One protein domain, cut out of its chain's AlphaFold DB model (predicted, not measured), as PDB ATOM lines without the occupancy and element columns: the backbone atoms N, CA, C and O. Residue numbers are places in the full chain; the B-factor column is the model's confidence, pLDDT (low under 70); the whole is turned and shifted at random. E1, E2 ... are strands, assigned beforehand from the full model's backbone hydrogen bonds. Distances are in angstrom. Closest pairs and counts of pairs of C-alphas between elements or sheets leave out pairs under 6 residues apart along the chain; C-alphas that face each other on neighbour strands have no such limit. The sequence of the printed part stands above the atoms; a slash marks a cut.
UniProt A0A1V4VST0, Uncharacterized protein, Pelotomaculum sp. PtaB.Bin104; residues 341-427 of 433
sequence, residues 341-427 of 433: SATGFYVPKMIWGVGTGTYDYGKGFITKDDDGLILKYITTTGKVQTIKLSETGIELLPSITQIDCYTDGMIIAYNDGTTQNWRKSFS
ATOM      1  N   SER A 341      51.346  15.377  12.748       81.69
ATOM      2  CA  SER A 341      50.426  16.517  12.800       81.69
ATOM      3  C   SER A 341      49.497  16.534  14.022       81.69
ATOM      4  O   SER A 341      48.995  17.603  14.368       81.69
ATOM      5  N   ALA A 342      49.253  15.386  14.666       79.44
ATOM      6  CA  ALA A 342      48.382  15.303  15.836       79.44
ATOM      7  C   ALA A 342      49.102  15.753  17.112       79.44
ATOM      8  O   ALA A 342      48.519  16.449  17.944       79.44
ATOM      9  N   THR A 343      50.374  15.381  17.250       80.19
ATOM     10  CA  THR A 343      51.161  15.618  18.467       80.19
ATOM     11  C   THR A 343      52.141  16.787  18.336       80.19
ATOM     12  O   THR A 343      52.537  17.374  19.341       80.19
ATOM     13  N   GLY A 344      52.512  17.166  17.110       84.25
ATOM     14  CA  GLY A 344      53.506  18.199  16.821       84.25
ATOM     15  C   GLY A 344      54.956  17.745  17.025       84.25
ATOM     16  O   GLY A 344      55.857  18.583  16.982       84.25
ATOM     17  N   PHE A 345      55.194  16.449  17.246       85.44
ATOM     18  CA  PHE A 345      56.527  15.877  17.435       85.44
ATOM     19  C   PHE A 345      56.989  15.093  16.207       85.44
ATOM     20  O   PHE A 345      56.187  14.552  15.450       85.44
ATOM     21  N   TYR A 346      58.307  15.011  16.026       88.88
ATOM     22  CA  TYR A 346      58.911  14.129  15.034       88.88
ATOM     23  C   TYR A 346      58.909  12.691  15.544       88.88
ATOM     24  O   TYR A 346      59.437  12.409  16.622       88.88
ATOM     25  N   VAL A 347      58.329  11.784  14.761       90.06
ATOM     26  CA  VAL A 347      58.251  10.360  15.083       90.06
ATOM     27  C   VAL A 347      59.099   9.533  14.116       90.06
ATOM     28  O   VAL A 347      59.132   9.826  12.918       90.06
ATOM     29  N   PRO A 348      59.797   8.490  14.600       91.69
ATOM     30  CA  PRO A 348      60.557   7.601  13.736       91.69
ATOM     31  C   PRO A 348      59.625   6.755  12.872       91.69
ATOM     32  O   PRO A 348      58.655   6.152  13.351       91.69
ATOM     33  N   LYS A 349      59.971   6.677  11.590       94.25
ATOM     34  CA  LYS A 349      59.276   5.899  10.576       94.25
ATOM     35  C   LYS A 349      60.265   5.077   9.777       94.25
ATOM     36  O   LYS A 349      61.358   5.517   9.433       94.25
ATOM     37  N   MET A 350      59.841   3.865   9.471       96.56
ATOM     38  CA  MET A 350      60.590   2.923   8.667       96.56
ATOM     39  C   MET A 350      59.686   2.368   7.574       96.56
ATOM     40  O   MET A 350      58.571   1.928   7.859       96.56
ATOM     41  N   ILE A 351      60.165   2.380   6.336       96.38
ATOM     42  CA  ILE A 351      59.480   1.836   5.163       96.38
ATOM     43  C   ILE A 351      60.258   0.623   4.670       96.38
ATOM     44  O   ILE A 351      61.476   0.677   4.531       96.38
ATOM     45  N   TRP A 352      59.541  -0.462   4.389       95.88
ATOM     46  CA  TRP A 352      60.085  -1.715   3.883       95.88
ATOM     47  C   TRP A 352      59.522  -2.032   2.505       95.88
ATOM     48  O   TRP A 352      58.305  -2.125   2.319       95.88
ATOM     49  N   GLY A 353      60.427  -2.308   1.575       93.19
ATOM     50  CA  GLY A 353      60.120  -2.727   0.221       93.19
ATOM     51  C   GLY A 353      59.793  -1.571  -0.722       93.19
ATOM     52  O   GLY A 353      59.295  -0.516  -0.340       93.19
ATOM     53  N   VAL A 354      60.029  -1.830  -2.005       92.38
ATOM     54  CA  VAL A 354      59.755  -0.898  -3.114       92.38
ATOM     55  C   VAL A 354      58.265  -0.810  -3.456       92.38
ATOM     56  O   VAL A 354      57.817   0.127  -4.114       92.38
ATOM     57  N   GLY A 355      57.477  -1.780  -2.987       90.62
ATOM     58  CA  GLY A 355      56.078  -1.941  -3.354       90.62
ATOM     59  C   GLY A 355      55.893  -2.398  -4.804       90.62
ATOM     60  O   GLY A 355      56.791  -2.939  -5.440       90.62
ATOM     61  N   THR A 356      54.688  -2.199  -5.324       89.00
ATOM     62  CA  THR A 356      54.287  -2.586  -6.690       89.00
ATOM     63  C   THR A 356      54.483  -1.470  -7.722       89.00
ATOM     64  O   THR A 356      54.128  -1.642  -8.885       89.00
ATOM     65  N   GLY A 357      54.991  -0.307  -7.301       78.62
ATOM     66  CA  GLY A 357      55.080   0.899  -8.133       78.62
ATOM     67  C   GLY A 357      53.767   1.685  -8.259       78.62
ATOM     68  O   GLY A 357      53.742   2.722  -8.911       78.62
ATOM     69  N   THR A 358      52.678   1.227  -7.629       82.94
ATOM     70  CA  THR A 358      51.392   1.940  -7.564       82.94
ATOM     71  C   THR A 358      51.052   2.260  -6.108       82.94
ATOM     72  O   THR A 358      50.825   1.346  -5.313       82.94
ATOM     73  N   TYR A 359      51.017   3.551  -5.756       86.25
ATOM     74  CA  TYR A 359      50.867   4.021  -4.370       86.25
ATOM     75  C   TYR A 359      51.848   3.299  -3.416       86.25
ATOM     76  O   TYR A 359      52.980   2.988  -3.788       86.25
ATOM     77  N   ASP A 360      51.415   3.001  -2.192       91.88
ATOM     78  CA  ASP A 360      52.187   2.255  -1.194       91.88
ATOM     79  C   ASP A 360      51.871   0.751  -1.172       91.88
ATOM     80  O   ASP A 360      52.158   0.046  -0.204       91.88
ATOM     81  N   TYR A 361      51.258   0.227  -2.234       93.75
ATOM     82  CA  TYR A 361      50.856  -1.175  -2.280       93.75
ATOM     83  C   TYR A 361      52.076  -2.088  -2.312       93.75
ATOM     84  O   TYR A 361      52.990  -1.899  -3.112       93.75
ATOM     85  N   GLY A 362      52.062  -3.114  -1.468       92.81
ATOM     86  CA  GLY A 362      53.172  -4.039  -1.271       92.81
ATOM     87  C   GLY A 362      54.253  -3.535  -0.312       92.81
ATOM     88  O   GLY A 362      55.254  -4.234  -0.166       92.81
ATOM     89  N   LYS A 363      54.084  -2.370   0.332       96.31
ATOM     90  CA  LYS A 363      55.047  -1.833   1.305       96.31
ATOM     91  C   LYS A 363      54.673  -2.168   2.748       96.31
ATOM     92  O   LYS A 363      53.495  -2.241   3.113       96.31
ATOM     93  N   GLY A 364      55.702  -2.345   3.572       96.19
ATOM     94  CA  GLY A 364      55.610  -2.420   5.027       96.19
ATOM     95  C   GLY A 364      56.019  -1.102   5.679       96.19
ATOM     96  O   GLY A 364      56.845  -0.367   5.146       96.19
ATOM     97  N   PHE A 365      55.454  -0.814   6.842       95.88
ATOM     98  CA  PHE A 365      55.698   0.392   7.619       95.88
ATOM     99  C   PHE A 365      55.841   0.030   9.093       95.88
ATOM    100  O   PHE A 365      55.043  -0.751   9.615       95.88
ATOM    101  N   ILE A 366      56.816   0.635   9.761       95.19
ATOM    102  CA  ILE A 366      56.936   0.613  11.218       95.19
ATOM    103  C   ILE A 366      56.971   2.062  11.693       95.19
ATOM    104  O   ILE A 366      57.804   2.839  11.229       95.19
ATOM    105  N   THR A 367      56.047   2.431  12.575       92.81
ATOM    106  CA  THR A 367      55.900   3.800  13.094       92.81
ATOM    107  C   THR A 367      55.604   3.784  14.585       92.81
ATOM    108  O   THR A 367      54.929   2.873  15.069       92.81
ATOM    109  N   LYS A 368      56.056   4.808  15.311       87.38
ATOM    110  CA  LYS A 368      55.657   5.068  16.701       87.38
ATOM    111  C   LYS A 368      54.627   6.206  16.718       87.38
ATOM    112  O   LYS A 368      54.911   7.256  16.159       87.38
ATOM    113  N   ASP A 369      53.467   5.994  17.335       78.50
ATOM    114  CA  ASP A 369      52.509   7.063  17.673       78.50
ATOM    115  C   ASP A 369      52.599   7.398  19.177       78.50
ATOM    116  O   ASP A 369      53.493   6.908  19.874       78.50
ATOM    117  N   ASP A 370      51.724   8.252  19.696       78.19
ATOM    118  CA  ASP A 370      51.601   8.517  21.137       78.19
ATOM    119  C   ASP A 370      51.216   7.255  21.932       78.19
ATOM    120  O   ASP A 370      51.794   6.983  22.985       78.19
ATOM    121  N   ASP A 371      50.333   6.433  21.372       80.38
ATOM    122  CA  ASP A 371      49.680   5.314  22.059       80.38
ATOM    123  C   ASP A 371      50.365   3.935  21.908       80.38
ATOM    124  O   ASP A 371      49.922   2.951  22.512       80.38
ATOM    125  N   GLY A 372      51.407   3.794  21.079       87.12
ATOM    126  CA  GLY A 372      52.004   2.481  20.810       87.12
ATOM    127  C   GLY A 372      53.009   2.392  19.653       87.12
ATOM    128  O   GLY A 372      53.483   3.392  19.120       87.12
ATOM    129  N   LEU A 373      53.408   1.162  19.310       91.25
ATOM    130  CA  LEU A 373      54.195   0.830  18.114       91.25
ATOM    131  C   LEU A 373      53.274   0.188  17.072       91.25
ATOM    132  O   LEU A 373      52.566  -0.772  17.375       91.25
ATOM    133  N   ILE A 374      53.312   0.684  15.840       92.38
ATOM    134  CA  ILE A 374      52.462   0.232  14.740       92.38
ATOM    135  C   ILE A 374      53.319  -0.463  13.685       92.38
ATOM    136  O   ILE A 374      54.248   0.127  13.140       92.38
ATOM    137  N   LEU A 375      52.955  -1.700  13.349       94.81
ATOM    138  CA  LEU A 375      53.448  -2.426  12.182       94.81
ATOM    139  C   LEU A 375      52.309  -2.498  11.167       94.81
ATOM    140  O   LEU A 375      51.320  -3.188  11.399       94.81
ATOM    141  N   LYS A 376      52.436  -1.794  10.046       94.75
ATOM    142  CA  LYS A 376      51.412  -1.714   8.997       94.75
ATOM    143  C   LYS A 376      51.947  -2.311   7.702       94.75
ATOM    144  O   LYS A 376      52.989  -1.896   7.213       94.75
ATOM    145  N   TYR A 377      51.209  -3.230   7.100       94.94
ATOM    146  CA  TYR A 377      51.473  -3.762   5.769       94.94
ATOM    147  C   TYR A 377      50.314  -3.425   4.838       94.94
ATOM    148  O   TYR A 377      49.150  -3.671   5.157       94.94
ATOM    149  N   ILE A 378      50.626  -2.867   3.671       93.81
ATOM    150  CA  ILE A 378      49.637  -2.625   2.625       93.81
ATOM    151  C   ILE A 378      49.843  -3.698   1.565       93.81
ATOM    152  O   ILE A 378      50.887  -3.766   0.926       93.81
ATOM    153  N   THR A 379      48.851  -4.562   1.379       91.62
ATOM    154  CA  THR A 379      48.919  -5.642   0.387       91.62
ATOM    155  C   THR A 379      49.009  -5.085  -1.036       91.62
ATOM    156  O   THR A 379      48.671  -3.930  -1.299       91.62
ATOM    157  N   THR A 380      49.367  -5.935  -1.995       92.06
ATOM    158  CA  THR A 380      49.359  -5.591  -3.430       92.06
ATOM    159  C   THR A 380      47.979  -5.180  -3.959       92.06
ATOM    160  O   THR A 380      47.884  -4.542  -5.000       92.06
ATOM    161  N   THR A 381      46.909  -5.518  -3.232       89.06
ATOM    162  CA  THR A 381      45.517  -5.155  -3.552       89.06
ATOM    163  C   THR A 381      45.025  -3.896  -2.829       89.06
ATOM    164  O   THR A 381      43.845  -3.570  -2.906       89.06
ATOM    165  N   GLY A 382      45.895  -3.223  -2.069       86.88
ATOM    166  CA  GLY A 382      45.557  -2.026  -1.296       86.88
ATOM    167  C   GLY A 382      44.892  -2.282   0.058       86.88
ATOM    168  O   GLY A 382      44.642  -1.334   0.796       86.88
ATOM    169  N   LYS A 383      44.640  -3.543   0.437       87.19
ATOM    170  CA  LYS A 383      44.158  -3.874   1.790       87.19
ATOM    171  C   LYS A 383      45.240  -3.606   2.828       87.19
ATOM    172  O   LYS A 383      46.379  -4.026   2.623       87.19
ATOM    173  N   VAL A 384      44.861  -2.974   3.933       89.94
ATOM    174  CA  VAL A 384      45.750  -2.652   5.053       89.94
ATOM    175  C   VAL A 384      45.634  -3.732   6.124       89.94
ATOM    176  O   VAL A 384      44.533  -4.132   6.490       89.94
ATOM    177  N   GLN A 385      46.774  -4.209   6.608       89.50
ATOM    178  CA  GLN A 385      46.887  -5.114   7.746       89.50
ATOM    179  C   GLN A 385      47.800  -4.461   8.771       89.50
ATOM    180  O   GLN A 385      48.918  -4.076   8.429       89.50
ATOM    181  N   THR A 386      47.343  -4.333  10.010       92.44
ATOM    182  CA  THR A 386      48.094  -3.628  11.046       92.44
ATOM    183  C   THR A 386      48.159  -4.450  12.323       92.44
ATOM    184  O   THR A 386      47.171  -5.038  12.751       92.44
ATOM    185  N   ILE A 387      49.330  -4.458  12.949       91.69
ATOM    186  CA  ILE A 387      49.536  -4.908  14.321       91.69
ATOM    187  C   ILE A 387      49.906  -3.667  15.129       91.69
ATOM    188  O   ILE A 387      50.908  -3.021  14.819       91.69
ATOM    189  N   LYS A 388      49.109  -3.323  16.140       91.44
ATOM    190  CA  LYS A 388      49.427  -2.246  17.085       91.44
ATOM    191  C   LYS A 388      49.786  -2.858  18.434       91.44
ATOM    192  O   LYS A 388      49.031  -3.650  18.988       91.44
ATOM    193  N   LEU A 389      50.957  -2.506  18.946       91.88
ATOM    194  CA  LEU A 389      51.387  -2.800  20.307       91.88
ATOM    195  C   LEU A 389      51.111  -1.551  21.142       91.88
ATOM    196  O   LEU A 389      51.820  -0.558  20.991       91.88
ATOM    197  N   SER A 390      50.064  -1.591  21.962       89.62
ATOM    198  CA  SER A 390      49.626  -0.486  22.822       89.62
ATOM    199  C   SER A 390      49.865  -0.798  24.300       89.62
ATOM    200  O   SER A 390      50.138  -1.943  24.669       89.62
ATOM    201  N   GLU A 391      49.664   0.198  25.159       87.50
ATOM    202  CA  GLU A 391      49.668   0.032  26.621       87.50
ATOM    203  C   GLU A 391      48.619  -0.982  27.118       87.50
ATOM    204  O   GLU A 391      48.766  -1.581  28.183       87.50
ATOM    205  N   THR A 392      47.558  -1.214  26.339       87.25
ATOM    206  CA  THR A 392      46.495  -2.176  26.666       87.25
ATOM    207  C   THR A 392      46.713  -3.573  26.081       87.25
ATOM    208  O   THR A 392      45.935  -4.483  26.370       87.25
ATOM    209  N   GLY A 393      47.776  -3.777  25.294       87.62
ATOM    210  CA  GLY A 393      48.143  -5.066  24.709       87.62
ATOM    211  C   GLY A 393      48.316  -5.035  23.188       87.62
ATOM    212  O   GLY A 393      48.595  -3.999  22.587       87.62
ATOM    213  N   ILE A 394      48.188  -6.209  22.561       88.69
ATOM    214  CA  ILE A 394      48.364  -6.390  21.113       88.69
ATOM    215  C   ILE A 394      47.008  -6.321  20.415       88.69
ATOM    216  O   ILE A 394      46.119  -7.124  20.697       88.69
ATOM    217  N   GLU A 395      46.883  -5.420  19.449       87.88
ATOM    218  CA  GLU A 395      45.711  -5.278  18.591       87.88
ATOM    219  C   GLU A 395      46.041  -5.711  17.160       87.88
ATOM    220  O   GLU A 395      47.056  -5.310  16.586       87.88
ATOM    221  N   LEU A 396      45.161  -6.519  16.570       86.06
ATOM    222  CA  LEU A 396      45.214  -6.906  15.162       86.06
ATOM    223  C   LEU A 396      44.102  -6.173  14.419       86.06
ATOM    224  O   LEU A 396      42.931  -6.317  14.771       86.06
ATOM    225  N   LEU A 397      44.462  -5.403  13.397       82.94
ATOM    226  CA  LEU A 397      43.532  -4.608  12.607       82.94
ATOM    227  C   LEU A 397      43.567  -5.059  11.130       82.94
ATOM    228  O   LEU A 397      44.654  -5.245  10.572       82.94
ATOM    229  N   PRO A 398      42.400  -5.210  10.479       79.69
ATOM    230  CA  PRO A 398      41.072  -4.955  11.036       79.69
ATOM    231  C   PRO A 398      40.627  -6.041  12.039       79.69
ATOM    232  O   PRO A 398      40.822  -7.236  11.812       79.69
ATOM    233  N   SER A 399      40.043  -5.619  13.164       78.25
ATOM    234  CA  SER A 399      39.528  -6.497  14.221       78.25
ATOM    235  C   SER A 399      38.053  -6.823  13.982       78.25
ATOM    236  O   SER A 399      37.327  -6.046  13.362       78.25
ATOM    237  N   ILE A 400      37.593  -7.983  14.455       79.00
ATOM    238  CA  ILE A 400      36.176  -8.362  14.363       79.00
ATOM    239  C   ILE A 400      35.378  -7.527  15.366       79.00
ATOM    240  O   ILE A 400      35.670  -7.549  16.559       79.00
ATOM    241  N   THR A 401      34.349  -6.833  14.889       82.19
ATOM    242  CA  THR A 401      33.432  -6.044  15.726       82.19
ATOM    243  C   THR A 401      32.150  -6.790  16.045       82.19
ATOM    244  O   THR A 401      31.606  -6.621  17.135       82.19
ATOM    245  N   GLN A 402      31.666  -7.626  15.123       81.75
ATOM    246  CA  GLN A 402      30.406  -8.343  15.283       81.75
ATOM    247  C   GLN A 402      30.421  -9.671  14.525       81.75
ATOM    248  O   GLN A 402      30.924  -9.756  13.404       81.75
ATOM    249  N   ILE A 403      29.848 -10.709  15.138       84.62
ATOM    250  CA  ILE A 403      29.553 -11.988  14.487       84.62
ATOM    251  C   ILE A 403      28.053 -12.238  14.636       84.62
ATOM    252  O   ILE A 403      27.581 -12.489  15.744       84.62
ATOM    253  N   ASP A 404      27.327 -12.199  13.522       85.44
ATOM    254  CA  ASP A 404      25.906 -12.532  13.474       85.44
ATOM    255  C   ASP A 404      25.708 -13.912  12.843       85.44
ATOM    256  O   ASP A 404      26.116 -14.172  11.706       85.44
ATOM    257  N   CYS A 405      25.051 -14.805  13.581       82.69
ATOM    258  CA  CYS A 405      24.725 -16.153  13.126       82.69
ATOM    259  C   CYS A 405      23.235 -16.253  12.781       82.69
ATOM    260  O   CYS A 405      22.376 -15.972  13.617       82.69
ATOM    261  N   TYR A 406      22.932 -16.733  11.577       84.94
ATOM    262  CA  TYR A 406      21.578 -17.003  11.096       84.94
ATOM    263  C   TYR A 406      21.419 -18.492  10.771       84.94
ATOM    264  O   TYR A 406      22.392 -19.233  10.627       84.94
ATOM    265  N   THR A 407      20.179 -18.963  10.637       82.62
ATOM    266  CA  THR A 407      19.891 -20.382  10.348       82.62
ATOM    267  C   THR A 407      20.522 -20.864   9.029       82.62
ATOM    268  O   THR A 407      20.808 -22.052   8.869       82.62
ATOM    269  N   ASP A 408      20.769 -19.950   8.094       82.50
ATOM    270  CA  ASP A 408      21.286 -20.183   6.748       82.50
ATOM    271  C   ASP A 408      22.689 -19.596   6.500       82.50
ATOM    272  O   ASP A 408      23.202 -19.697   5.379       82.50
ATOM    273  N   GLY A 409      23.358 -19.043   7.519       81.69
ATOM    274  CA  GLY A 409      24.683 -18.460   7.328       81.69
ATOM    275  C   GLY A 409      25.281 -17.717   8.520       81.69
ATOM    276  O   GLY A 409      24.746 -17.720   9.623       81.69
ATOM    277  N   MET A 410      26.417 -17.073   8.269       87.62
ATOM    278  CA  MET A 410      27.159 -16.252   9.226       87.62
ATOM    279  C   MET A 410      27.636 -14.969   8.542       87.62
ATOM    280  O   MET A 410      28.107 -15.017   7.402       87.62
ATOM    281  N   ILE A 411      27.533 -13.843   9.245       86.75
ATOM    282  CA  ILE A 411      28.092 -12.550   8.850       86.75
ATOM    283  C   ILE A 411      29.134 -12.150   9.893       86.75
ATOM    284  O   ILE A 411      28.840 -12.128  11.086       86.75
ATOM    285  N   ILE A 412      30.352 -11.843   9.451       83.19
ATOM    286  CA  ILE A 412      31.405 -11.271  10.297       83.19
ATOM    287  C   ILE A 412      31.614  -9.827   9.851       83.19
ATOM    288  O   ILE A 412      31.963  -9.601   8.692       83.19
ATOM    289  N   ALA A 413      31.399  -8.871  10.750       82.44
ATOM    290  CA  ALA A 413      31.735  -7.469  10.542       82.44
ATOM    291  C   ALA A 413      33.075  -7.143  11.204       82.44
ATOM    292  O   ALA A 413      33.390  -7.636  12.292       82.44
ATOM    293  N   TYR A 414      33.849  -6.299  10.536       81.88
ATOM    294  CA  TYR A 414      35.146  -5.828  10.994       81.88
ATOM    295  C   TYR A 414      35.088  -4.333  11.330       81.88
ATOM    296  O   TYR A 414      34.196  -3.606  10.887       81.88
ATOM    297  N   ASN A 415      36.038  -3.851  12.129       77.38
ATOM    298  CA  ASN A 415      36.107  -2.449  12.552       77.38
ATOM    299  C   ASN A 415      36.467  -1.467  11.429       77.38
ATOM    300  O   ASN A 415      36.244  -0.272  11.579       77.38
ATOM    301  N   ASP A 416      36.972  -1.963  10.300       73.12
ATOM    302  CA  ASP A 416      37.199  -1.184   9.080       73.12
ATOM    303  C   ASP A 416      35.934  -1.034   8.212       73.12
ATOM    304  O   ASP A 416      35.989  -0.473   7.119       73.12
ATOM    305  N   GLY A 417      34.788  -1.543   8.682       74.06
ATOM    306  CA  GLY A 417      33.511  -1.510   7.971       74.06
ATOM    307  C   GLY A 417      33.345  -2.611   6.922       74.06
ATOM    308  O   GLY A 417      32.299  -2.676   6.270       74.06
ATOM    309  N   THR A 418      34.330  -3.499   6.747       78.12
ATOM    310  CA  THR A 418      34.180  -4.661   5.867       78.12
ATOM    311  C   THR A 418      33.281  -5.724   6.504       78.12
ATOM    312  O   THR A 418      33.207  -5.871   7.724       78.12
ATOM    313  N   THR A 419      32.565  -6.481   5.667       81.00
ATOM    314  CA  THR A 419      31.745  -7.622   6.102       81.00
ATOM    315  C   THR A 419      32.066  -8.855   5.262       81.00
ATOM    316  O   THR A 419      32.251  -8.765   4.047       81.00
ATOM    317  N   GLN A 420      32.144 -10.024   5.899       81.75
ATOM    318  CA  GLN A 420      32.246 -11.317   5.223       81.75
ATOM    319  C   GLN A 420      30.988 -12.141   5.465       81.75
ATOM    320  O   GLN A 420      30.611 -12.388   6.608       81.75
ATOM    321  N   ASN A 421      30.382 -12.614   4.376       83.06
ATOM    322  CA  ASN A 421      29.132 -13.366   4.398       83.06
ATOM    323  C   ASN A 421      29.364 -14.810   3.958       83.06
ATOM    324  O   ASN A 421      29.773 -15.066   2.825       83.06
ATOM    325  N   TRP A 422      29.017 -15.756   4.822       78.62
ATOM    326  CA  TRP A 422      29.033 -17.185   4.538       78.62
ATOM    327  C   TRP A 422      27.598 -17.690   4.493       78.62
ATOM    328  O   TRP A 422      26.904 -17.666   5.505       78.62
ATOM    329  N   ARG A 423      27.133 -18.151   3.328       76.44
ATOM    330  CA  ARG A 423      25.798 -18.752   3.171       76.44
ATOM    331  C   ARG A 423      25.910 -20.255   2.974       76.44
ATOM    332  O   ARG A 423      26.745 -20.729   2.204       76.44
ATOM    333  N   LYS A 424      25.039 -21.014   3.631       68.94
ATOM    334  CA  LYS A 424      24.935 -22.464   3.461       68.94
ATOM    335  C   LYS A 424      24.313 -22.763   2.092       68.94
ATOM    336  O   LYS A 424      23.121 -22.547   1.897       68.94
ATOM    337  N   SER A 425      25.094 -23.256   1.125       62.88
ATOM    338  CA  SER A 425      24.535 -23.651  -0.175       62.88
ATOM    339  C   SER A 425      23.863 -25.024  -0.072       62.88
ATOM    340  O   SER A 425      24.544 -26.041   0.064       62.88
ATOM    341  N   PHE A 426      22.537 -25.079  -0.176       58.00
ATOM    342  CA  PHE A 426      21.821 -26.323  -0.456       58.00
ATOM    343  C   PHE A 426      21.586 -26.435  -1.965       58.00
ATOM    344  O   PHE A 426      20.666 -25.830  -2.508       58.00
ATOM    345  N   SER A 427      22.412 -27.210  -2.666       55.28
ATOM    346  CA  SER A 427      22.145 -27.576  -4.059       55.28
ATOM    347  C   SER A 427      21.143 -28.734  -4.109       55.28
ATOM    348  O   SER A 427      21.532 -29.901  -4.062       55.28
TER     349      SER A 427
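This is residues 341 to 427 of the 433 residues of an uncharacterized protein of Pelotomaculum sp. PtaB.Bin104 (UniProt A0A1V4VST0). Two antiparallel sheets follow one another along the longest axis rather than stacking face to face: a broad, twisted slab of five strands, E1 to E5, and a smaller slab of three, E6 to E8. The chain passes from one to the other at the edge strand E5, which runs on into E6 across a break of 2 residues, at 61 degrees. The printed part has 87 residues with no named helix and eight named strands, E1 to E8 in that order along the chain, and its class is all strand. Each sheet is a meander, each strand the antiparallel neighbour of the one before, in the orders E1 - E2 - E3 - E4 - E5 and E6 - E7 - E8. The whole is loose, with a radius of gyration of the C-alphas of 17.2 A, and only just flat, spanning 57 by 35 by 19 A.

Start at the edge strand E1, residues 346 to 352, and its hairpin partner E2, residues 364 to 368, antiparallel at 162 degrees; look for N 352 and O 364, 2.8 A apart, within hydrogen-bond range. Next comes E3, residues 372 to 378, at 163 degrees to E2, with N 365 and O 376 at 2.7 A. E4, residues 384 to 390, forms a hairpin with E3 at 169 degrees; find N 375 and O 387 at 2.8 A. The other edge strand, E5, residues 393 to 397, is antiparallel to E4 at 169 degrees, with N 395 and O 388 at 2.8 A. In the second sheet, E6, residues 400 to 406, and E7, residues 409 to 414, form a hairpin at 166 degrees, with N 404 and O 411 at 2.9 A. E8, residues 419 to 423, is antiparallel to E7 at 171 degrees, with N 422 and O 410 at 2.8 A. Each strand of the first sheet is apart from each strand of the second, with no C-alpha within 8 A.

Find C-alpha 346 at (58.911, 14.129, 15.034); from there E1 runs 19.4 A to C-alpha 352. E2 covers 13.9 A, E3 19.0 A, E4 18.3 A and E5 13.0 A, ending at C-alpha 397, (43.532, -4.608, 12.607). E6 covers 17.3 A, E7 16.8 A and E8 13.0 A, ending at C-alpha 423, (25.798, -18.752, 3.171).

The two C-alphas farthest apart, those of Phe 345 and Ser 427, are 59.4 A apart. The printed part has no cut. The link from E1 to E2, 11 residues, is long; the other links are tight. Look at the B-factor column: mean pLDDT of the printed part is 85.7, and residues 424 to 427 are under 70.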